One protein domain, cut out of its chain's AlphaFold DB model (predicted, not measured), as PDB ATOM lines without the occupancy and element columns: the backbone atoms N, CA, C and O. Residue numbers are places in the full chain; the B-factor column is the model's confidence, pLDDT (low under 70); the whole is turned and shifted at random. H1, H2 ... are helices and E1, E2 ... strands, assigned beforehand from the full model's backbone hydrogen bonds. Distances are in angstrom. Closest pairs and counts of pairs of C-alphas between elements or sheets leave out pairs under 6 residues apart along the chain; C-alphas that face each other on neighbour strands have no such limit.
ATOM      1  N   GLU A 163     235.434 141.032 224.834       90.00
ATOM      2  CA  GLU A 163     236.599 140.279 224.387       90.00
ATOM      3  C   GLU A 163     237.346 139.689 225.583       90.00
ATOM      4  O   GLU A 163     237.773 140.415 226.484       90.00
ATOM      5  N   ALA A 164     237.533 138.370 225.568       83.88
ATOM      6  CA  ALA A 164     238.434 137.669 226.470       83.88
ATOM      7  C   ALA A 164     239.780 137.449 225.773       83.88
ATOM      8  O   ALA A 164     239.843 136.859 224.696       83.88
ATOM      9  N   ARG A 165     240.868 137.913 226.389       77.75
ATOM     10  CA  ARG A 165     242.236 137.720 225.887       77.75
ATOM     11  C   ARG A 165     243.074 137.000 226.918       77.75
ATOM     12  O   ARG A 165     243.164 137.459 228.051       77.75
ATOM     13  N   TRP A 166     243.720 135.915 226.508       67.75
ATOM     14  CA  TRP A 166     244.713 135.247 227.337       67.75
ATOM     15  C   TRP A 166     245.953 136.131 227.498       67.75
ATOM     16  O   TRP A 166     246.518 136.582 226.499       67.75
ATOM     17  N   GLN A 167     246.378 136.365 228.739       64.94
ATOM     18  CA  GLN A 167     247.623 137.053 229.061       64.94
ATOM     19  C   GLN A 167     248.614 136.051 229.666       64.94
ATOM     20  O   GLN A 167     248.610 135.828 230.876       64.94
ATOM     21  N   PRO A 168     249.473 135.422 228.841       54.25
ATOM     22  CA  PRO A 168     250.356 134.350 229.297       54.25
ATOM     23  C   PRO A 168     251.369 134.800 230.355       54.25
ATOM     24  O   PRO A 168     251.790 133.981 231.161       54.25
ATOM     25  N   GLU A 169     251.750 136.082 230.372       56.47
ATOM     26  CA  GLU A 169     252.670 136.633 231.378       56.47
ATOM     27  C   GLU A 169     252.028 136.757 232.769       56.47
ATOM     28  O   GLU A 169     252.731 136.682 233.772       56.47
ATOM     29  N   GLU A 170     250.703 136.916 232.830       57.91
ATOM     30  CA  GLU A 170     249.941 137.062 234.078       57.91
ATOM     31  C   GLU A 170     249.227 135.760 234.481       57.91
ATOM     32  O   GLU A 170     248.674 135.671 235.573       57.91
ATOM     33  N   GLY A 171     249.213 134.747 233.605       52.00
ATOM     34  CA  GLY A 171     248.487 133.492 233.830       52.00
ATOM     35  C   GLY A 171     246.964 133.665 233.922       52.00
ATOM     36  O   GLY A 171     246.276 132.773 234.419       52.00
ATOM     37  N   GLN A 172     246.430 134.798 233.452       59.69
ATOM     38  CA  GLN A 172     245.019 135.170 233.560       59.69
ATOM     39  C   GLN A 172     244.465 135.637 232.205       59.69
ATOM     40  O   GLN A 172     245.198 136.095 231.329       59.69
ATOM     41  N   PHE A 173     243.146 135.546 232.016       66.31
ATOM     42  CA  PHE A 173     242.469 136.276 230.943       66.31
ATOM     43  C   PHE A 173     242.198 137.717 231.372       66.31
ATOM     44  O   PHE A 173     241.664 137.956 232.453       66.31
ATOM     45  N   SER A 174     242.457 138.672 230.484       78.31
ATOM     46  CA  SER A 174     241.847 139.994 230.582       78.31
ATOM     47  C   SER A 174     240.529 140.015 229.830       78.31
ATOM     48  O   SER A 174     240.469 139.592 228.674       78.31
ATOM     49  N   LEU A 175     239.506 140.576 230.460       88.75
ATOM     50  CA  LEU A 175     238.224 140.853 229.832       88.75
ATOM     51  C   LEU A 175     238.152 142.337 229.508       88.75
ATOM     52  O   LEU A 175     238.437 143.176 230.361       88.75
ATOM     53  N   THR A 176     237.771 142.674 228.283       94.19
ATOM     54  CA  THR A 176     237.535 144.063 227.885       94.19
ATOM     55  C   THR A 176     236.149 144.191 227.285       94.19
ATOM     56  O   THR A 176     235.817 143.498 226.327       94.19
ATOM     57  N   LEU A 177     235.349 145.097 227.843       97.44
ATOM     58  CA  LEU A 177     234.060 145.486 227.291       97.44
ATOM     59  C   LEU A 177     234.229 146.760 226.459       97.44
ATOM     60  O   LEU A 177     234.539 147.832 226.979       97.44
ATOM     61  N   TYR A 178     234.042 146.632 225.153       97.50
ATOM     62  CA  TYR A 178     234.149 147.705 224.178       97.50
ATOM     63  C   TYR A 178     232.813 148.432 223.970       97.50
ATOM     64  O   TYR A 178     231.742 147.828 224.110       97.50
ATOM     65  N   PRO A 179     232.855 149.717 223.568       97.44
ATOM     66  CA  PRO A 179     231.665 150.427 223.126       97.44
ATOM     67  C   PRO A 179     230.981 149.721 221.951       97.44
ATOM     68  O   PRO A 179     231.635 149.228 221.030       97.44
ATOM     69  N   ASP A 180     229.651 149.754 221.934       96.69
ATOM     70  CA  ASP A 180     228.849 149.367 220.773       96.69
ATOM     71  C   ASP A 180     228.949 150.467 219.705       96.69
ATOM     72  O   ASP A 180     228.082 151.334 219.577       96.69
ATOM     73  N   VAL A 181     230.058 150.465 218.962       96.25
ATOM     74  CA  VAL A 181     230.433 151.528 218.013       96.25
ATOM     75  C   VAL A 181     229.415 151.753 216.892       96.25
ATOM     76  O   VAL A 181     229.436 152.814 216.269       96.25
ATOM     77  N   TYR A 182     228.530 150.789 216.629       96.88
ATOM     78  CA  TYR A 182     227.431 150.890 215.668       96.88
ATOM     79  C   TYR A 182     226.052 151.100 216.300       96.88
ATOM     80  O   TYR A 182     225.095 151.305 215.557       96.88
ATOM     81  N   GLY A 183     225.939 151.093 217.631       94.75
ATOM     82  CA  GLY A 183     224.672 151.299 218.336       94.75
ATOM     83  C   GLY A 183     223.621 150.238 218.009       94.75
ATOM     84  O   GLY A 183     222.452 150.568 217.829       94.75
ATOM     85  N   ARG A 184     224.038 148.974 217.885       94.50
ATOM     86  CA  ARG A 184     223.163 147.833 217.570       94.50
ATOM     87  C   ARG A 184     222.319 147.365 218.754       94.50
ATOM     88  O   ARG A 184     221.435 146.538 218.564       94.50
ATOM     89  N   GLY A 185     222.591 147.872 219.954       94.81
ATOM     90  CA  GLY A 185     221.940 147.426 221.179       94.81
ATOM     91  C   GLY A 185     222.451 146.061 221.630       94.81
ATOM     92  O   GLY A 185     221.689 145.297 222.205       94.81
ATOM     93  N   VAL A 186     223.717 145.730 221.345       94.38
ATOM     94  CA  VAL A 186     224.301 144.438 221.756       94.38
ATOM     95  C   VAL A 186     224.858 144.468 223.180       94.38
ATOM     96  O   VAL A 186     224.906 143.428 223.830       94.38
ATOM     97  N   ASN A 187     225.220 145.652 223.687       96.62
ATOM     98  CA  ASN A 187     225.652 145.854 225.072       96.62
ATOM     99  C   ASN A 187     224.428 145.999 225.990       96.62
ATOM    100  O   ASN A 187     224.104 147.100 226.438       96.62
ATOM    101  N   THR A 188     223.734 144.889 226.245       96.81
ATOM    102  CA  THR A 188     222.638 144.787 227.224       96.81
ATOM    103  C   THR A 188     223.084 143.991 228.446       96.81
ATOM    104  O   THR A 188     224.054 143.237 228.378       96.81
ATOM    105  N   LEU A 189     222.366 144.145 229.566       95.88
ATOM    106  CA  LEU A 189     222.609 143.348 230.772       95.88
ATOM    107  C   LEU A 189     222.467 141.849 230.482       95.88
ATOM    108  O   LEU A 189     223.373 141.089 230.802       95.88
ATOM    109  N   GLU A 190     221.391 141.461 229.794       94.94
ATOM    110  CA  GLU A 190     221.117 140.075 229.397       94.94
ATOM    111  C   GLU A 190     222.259 139.479 228.561       94.94
ATOM    112  O   GLU A 190     222.801 138.434 228.913       94.94
ATOM    113  N   ASN A 191     222.701 140.176 227.507       94.62
ATOM    114  CA  ASN A 191     223.791 139.687 226.660       94.62
ATOM    115  C   ASN A 191     225.117 139.618 227.422       94.62
ATOM    116  O   ASN A 191     225.889 138.683 227.222       94.62
ATOM    117  N   LEU A 192     225.406 140.600 228.283       93.88
ATOM    118  CA  LEU A 192     226.627 140.596 229.083       93.88
ATOM    119  C   LEU A 192     226.624 139.428 230.076       93.88
ATOM    120  O   LEU A 192     227.618 138.713 230.164       93.88
ATOM    121  N   GLN A 193     225.509 139.191 230.773       90.38
ATOM    122  CA  GLN A 193     225.340 138.048 231.671       90.38
ATOM    123  C   GLN A 193     225.474 136.721 230.922       90.38
ATOM    124  O   GLN A 193     226.197 135.839 231.383       90.38
ATOM    125  N   GLN A 194     224.839 136.596 229.753       87.06
ATOM    126  CA  GLN A 194     224.947 135.405 228.915       87.06
ATOM    127  C   GLN A 194     226.402 135.146 228.514       87.06
ATOM    128  O   GLN A 194     226.906 134.054 228.758       87.06
ATOM    129  N   LYS A 195     227.104 136.143 227.961       87.31
ATOM    130  CA  LYS A 195     228.502 135.976 227.533       87.31
ATOM    131  C   LYS A 195     229.442 135.693 228.700       87.31
ATOM    132  O   LYS A 195     230.335 134.861 228.574       87.31
ATOM    133  N   MET A 196     229.234 136.332 229.851       84.69
ATOM    134  CA  MET A 196     229.970 135.993 231.073       84.69
ATOM    135  C   MET A 196     229.697 134.543 231.493       84.69
ATOM    136  O   MET A 196     230.628 133.840 231.865       84.69
ATOM    137  N   GLY A 197     228.455 134.065 231.383       76.06
ATOM    138  CA  GLY A 197     228.086 132.672 231.643       76.06
ATOM    139  C   GLY A 197     228.691 131.669 230.654       76.06
ATOM    140  O   GLY A 197     229.129 130.601 231.071       76.06
ATOM    141  N   GLU A 198     228.775 132.009 229.365       75.12
ATOM    142  CA  GLU A 198     229.464 131.211 228.332       75.12
ATOM    143  C   GLU A 198     230.968 131.116 228.608       75.12
ATOM    144  O   GLU A 198     231.575 130.061 228.435       75.12
ATOM    145  N   LEU A 199     231.541 132.202 229.127       69.56
ATOM    146  CA  LEU A 199     232.879 132.239 229.700       69.56
ATOM    147  C   LEU A 199     232.907 131.687 231.133       69.56
ATOM    148  O   LEU A 199     233.849 132.001 231.831       69.56
ATOM    149  N   GLY A 200     231.895 130.963 231.621       67.50
ATOM    150  CA  GLY A 200     231.821 130.374 232.972       67.50
ATOM    151  C   GLY A 200     232.122 131.313 234.155       67.50
ATOM    152  O   GLY A 200     232.409 130.854 235.257       67.50
ATOM    153  N   LEU A 201     231.993 132.622 233.944       75.12
ATOM    154  CA  LEU A 201     232.132 133.705 234.920       75.12
ATOM    155  C   LEU A 201     230.763 134.212 235.417       75.12
ATOM    156  O   LEU A 201     230.648 135.308 235.973       75.12
ATOM    157  N   GLY A 202     229.697 133.447 235.173       73.38
ATOM    158  CA  GLY A 202     228.343 133.797 235.595       73.38
ATOM    159  C   GLY A 202     228.249 133.972 237.114       73.38
ATOM    160  O   GLY A 202     228.780 133.166 237.872       73.38
ATOM    161  N   GLY A 203     227.567 135.028 237.560       71.81
ATOM    162  CA  GLY A 203     227.314 135.284 238.985       71.81
ATOM    163  C   GLY A 203     228.477 135.899 239.773       71.81
ATOM    164  O   GLY A 203     228.295 136.199 240.952       71.81
ATOM    165  N   LEU A 204     229.636 136.145 239.147       73.81
ATOM    166  CA  LEU A 204     230.779 136.796 239.810       73.81
ATOM    167  C   LEU A 204     230.562 138.291 240.096       73.81
ATOM    168  O   LEU A 204     231.227 138.858 240.961       73.81
ATOM    169  N   TRP A 205     229.639 138.933 239.380       82.50
ATOM    170  CA  TRP A 205     229.277 140.338 239.567       82.50
ATOM    171  C   TRP A 205     227.790 140.466 239.887       82.50
ATOM    172  O   TRP A 205     226.971 139.732 239.332       82.50
ATOM    173  N   SER A 206     227.444 141.435 240.740       83.25
ATOM    174  CA  SER A 206     226.047 141.833 240.936       83.25
ATOM    175  C   SER A 206     225.494 142.506 239.676       83.25
ATOM    176  O   SER A 206     226.252 143.019 238.844       83.25
ATOM    177  N   GLU A 207     224.168 142.545 239.535       87.81
ATOM    178  CA  GLU A 207     223.531 143.229 238.407       87.81
ATOM    179  C   GLU A 207     223.907 144.714 238.357       87.81
ATOM    180  O   GLU A 207     224.206 145.234 237.284       87.81
ATOM    181  N   GLU A 208     223.991 145.389 239.507       89.31
ATOM    182  CA  GLU A 208     224.386 146.798 239.587       89.31
ATOM    183  C   GLU A 208     225.812 147.019 239.073       89.31
ATOM    184  O   GLU A 208     226.069 147.988 238.357       89.31
ATOM    185  N   ALA A 209     226.737 146.109 239.400       89.50
ATOM    186  CA  ALA A 209     228.111 146.173 238.916       89.50
ATOM    187  C   ALA A 209     228.180 145.977 237.394       89.50
ATOM    188  O   ALA A 209     228.891 146.710 236.708       89.50
ATOM    189  N   LEU A 210     227.407 145.034 236.845       92.25
ATOM    190  CA  LEU A 210     227.328 144.821 235.396       92.25
ATOM    191  C   LEU A 210     226.710 146.026 234.669       92.25
ATOM    192  O   LEU A 210     227.196 146.419 233.608       92.25
ATOM    193  N   VAL A 211     225.682 146.654 235.246       95.88
ATOM    194  CA  VAL A 211     225.080 147.885 234.711       95.88
ATOM    195  C   VAL A 211     226.084 149.043 234.711       95.88
ATOM    196  O   VAL A 211     226.192 149.752 233.710       95.88
ATOM    197  N   ASP A 212     226.872 149.214 235.773       95.00
ATOM    198  CA  ASP A 212     227.931 150.231 235.828       95.00
ATOM    199  C   ASP A 212     229.014 150.008 234.753       95.00
ATOM    200  O   ASP A 212     229.436 150.959 234.086       95.00
ATOM    201  N   LEU A 213     229.414 148.753 234.508       95.31
ATOM    202  CA  LEU A 213     230.325 148.409 233.408       95.31
ATOM    203  C   LEU A 213     229.744 148.812 232.045       95.31
ATOM    204  O   LEU A 213     230.451 149.416 231.235       95.31
ATOM    205  N   LEU A 214     228.463 148.522 231.801       96.94
ATOM    206  CA  LEU A 214     227.770 148.880 230.560       96.94
ATOM    207  C   LEU A 214     227.686 150.398 230.361       96.94
ATOM    208  O   LEU A 214     227.942 150.882 229.257       96.94
ATOM    209  N   GLU A 215     227.377 151.163 231.412       96.56
ATOM    210  CA  GLU A 215     227.337 152.629 231.349       96.56
ATOM    211  C   GLU A 215     228.711 153.226 231.028       96.56
ATOM    212  O   GLU A 215     228.828 154.089 230.152       96.56
ATOM    213  N   LYS A 216     229.772 152.728 231.673       96.00
ATOM    214  CA  LYS A 216     231.155 153.144 231.393       96.00
ATOM    215  C   LYS A 216     231.575 152.795 229.964       96.00
ATOM    216  O   LYS A 216     232.175 153.630 229.278       96.00
ATOM    217  N   ALA A 217     231.200 151.608 229.487       96.25
ATOM    218  CA  ALA A 217     231.535 151.123 228.152       96.25
ATOM    219  C   ALA A 217     230.908 151.947 227.019       96.25
ATOM    220  O   ALA A 217     231.381 151.880 225.889       96.25
ATOM    221  N   LYS A 218     229.892 152.785 227.280       94.19
ATOM    222  CA  LYS A 218     229.333 153.692 226.259       94.19
ATOM    223  C   LYS A 218     230.351 154.708 225.731       94.19
ATOM    224  O   LYS A 218     230.214 155.160 224.596       94.19
ATOM    225  N   GLN A 219     231.333 155.101 226.543       90.50
ATOM    226  CA  GLN A 219     232.275 156.174 226.200       90.50
ATOM    227  C   GLN A 219     233.645 155.650 225.765       90.50
ATOM    228  O   GLN A 219     234.272 156.229 224.880       90.50
ATOM    229  N   GLN A 220     234.121 154.576 226.392       93.38
ATOM    230  CA  GLN A 220     235.458 154.034 226.169       93.38
ATOM    231  C   GLN A 220     235.523 152.550 226.549       93.38
ATOM    232  O   GLN A 220     234.666 152.093 227.304       93.38
ATOM    233  N   PRO A 221     236.536 151.799 226.080       96.31
ATOM    234  CA  PRO A 221     236.749 150.424 226.519       96.31
ATOM    235  C   PRO A 221     236.927 150.333 228.039       96.31
ATOM    236  O   PRO A 221     237.606 151.169 228.641       96.31
ATOM    237  N   VAL A 222     236.336 149.306 228.646       96.50
ATOM    238  CA  VAL A 222     236.416 149.034 230.084       96.50
ATOM    239  C   VAL A 222     237.102 147.695 230.295       96.50
ATOM    240  O   VAL A 222     236.574 146.656 229.904       96.50
ATOM    241  N   ASN A 223     238.266 147.716 230.940       92.06
ATOM    242  CA  ASN A 223     238.919 146.493 231.393       92.06
ATOM    243  C   ASN A 223     238.169 145.969 232.621       92.06
ATOM    244  O   ASN A 223     238.030 146.677 233.619       92.06
ATOM    245  N   ILE A 224     237.691 144.734 232.543       88.31
ATOM    246  CA  ILE A 224     236.978 144.052 233.615       88.31
ATOM    247  C   ILE A 224     237.996 143.191 234.358       88.31
ATOM    248  O   ILE A 224     238.573 142.257 233.803       88.31
ATOM    249  N   THR A 225     238.231 143.531 235.623       80.56
ATOM    250  CA  THR A 225     239.032 142.701 236.525       80.56
ATOM    251  C   THR A 225     238.162 141.558 237.020       80.56
ATOM    252  O   THR A 225     237.116 141.806 237.619       80.56
TER     253      THR A 225
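What this domain is: This is residues 163 to 225 of the 487 residues of the protein "L,D-transpeptidase family protein" of Firmicutes bacterium (UniProt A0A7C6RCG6). A narrow antiparallel sheet, a long hairpin of E1 and E2 with the short E3 beside the last residues of E2, has the helix H2 packed on its E2 and E3 part; a second helix, H1, begins beside H2 and runs off from it at nearly a right angle. The hairpin's turn, at Glu 169, and the long link before H1, at Arg 184, hold the two C-alphas farthest apart, 34.4 A. The printed part has 63 residues with two named helices and three named strands, in the order E1, E2, H1, H2, E3; the sheet's order is E1 - E2 - E3, and the class is mixed, helices and strands. The whole is compact, with a radius of gyration of the C-alphas of 11.8 A and spans of 34 by 23 by 17 A.

How they stand to each other: Start at E1, residues 163 to 167, and look across to E2, residues 172 to 177: the two form a hairpin, antiparallel at 153 degrees. Here N 165 and O 174 are 2.9 A apart and N 174 and O 165 are 2.8 A apart, within hydrogen-bond range. Go on to H1, residues 189 to 198, which is apart from E1 and is not on the sheet, but only just, with 4 pairs of C-alphas within 10 A. Next comes H2, residues 207 to 217; it touches H1 about perpendicular, at 79 degrees, and their closest C-alphas, those of Leu 189 and Val 211, are 6.5 A apart. In both helices every O i to N i+4 pair is within hydrogen-bond range. Last is E3, residues 222 to 224, antiparallel to E2 at 144 degrees, with N 222 and O 177 2.9 A apart, within hydrogen-bond range. E1 and E3 are the edge strands and are apart; H1 and E3 are also apart. The domain has two layers, a sheet with a helix on one face: H2 is on the sheet, with 13 pairs of C-alphas within 10 A. The closest C-alphas of H2 and E2 are those of Leu 177 and Ala 217, 6.2 A apart; those of H2 and E3 are Lys 216 and Val 222, 6.8 A apart.

Where its parts are: Find C-alpha 163 at (236.599, 140.279, 224.387); from there E1 runs 12.4 A to C-alpha 167. E2 covers 16.3 A from Gln 172 to Leu 177. H1 begins at C-alpha 189, (222.609, 143.348, 230.772), and measures 14.2 A; H2 measures 15.2 A from Glu 207 to Ala 217. E3 is 6.1 A long and ends at C-alpha 224, (236.978, 144.052, 233.615).

The domain as a whole: Follow residues 163 to 225 and you meet no cut in the printed part. The link from E2 to H1, 11 residues, is long; that from H1 to H2 is short, and those from E1 to E2 and from H2 to E3 are tight. The mean pLDDT of the printed part is 85.5, and the model's confidence is low, under 70, at residues 166 to 173 and 199 to 200.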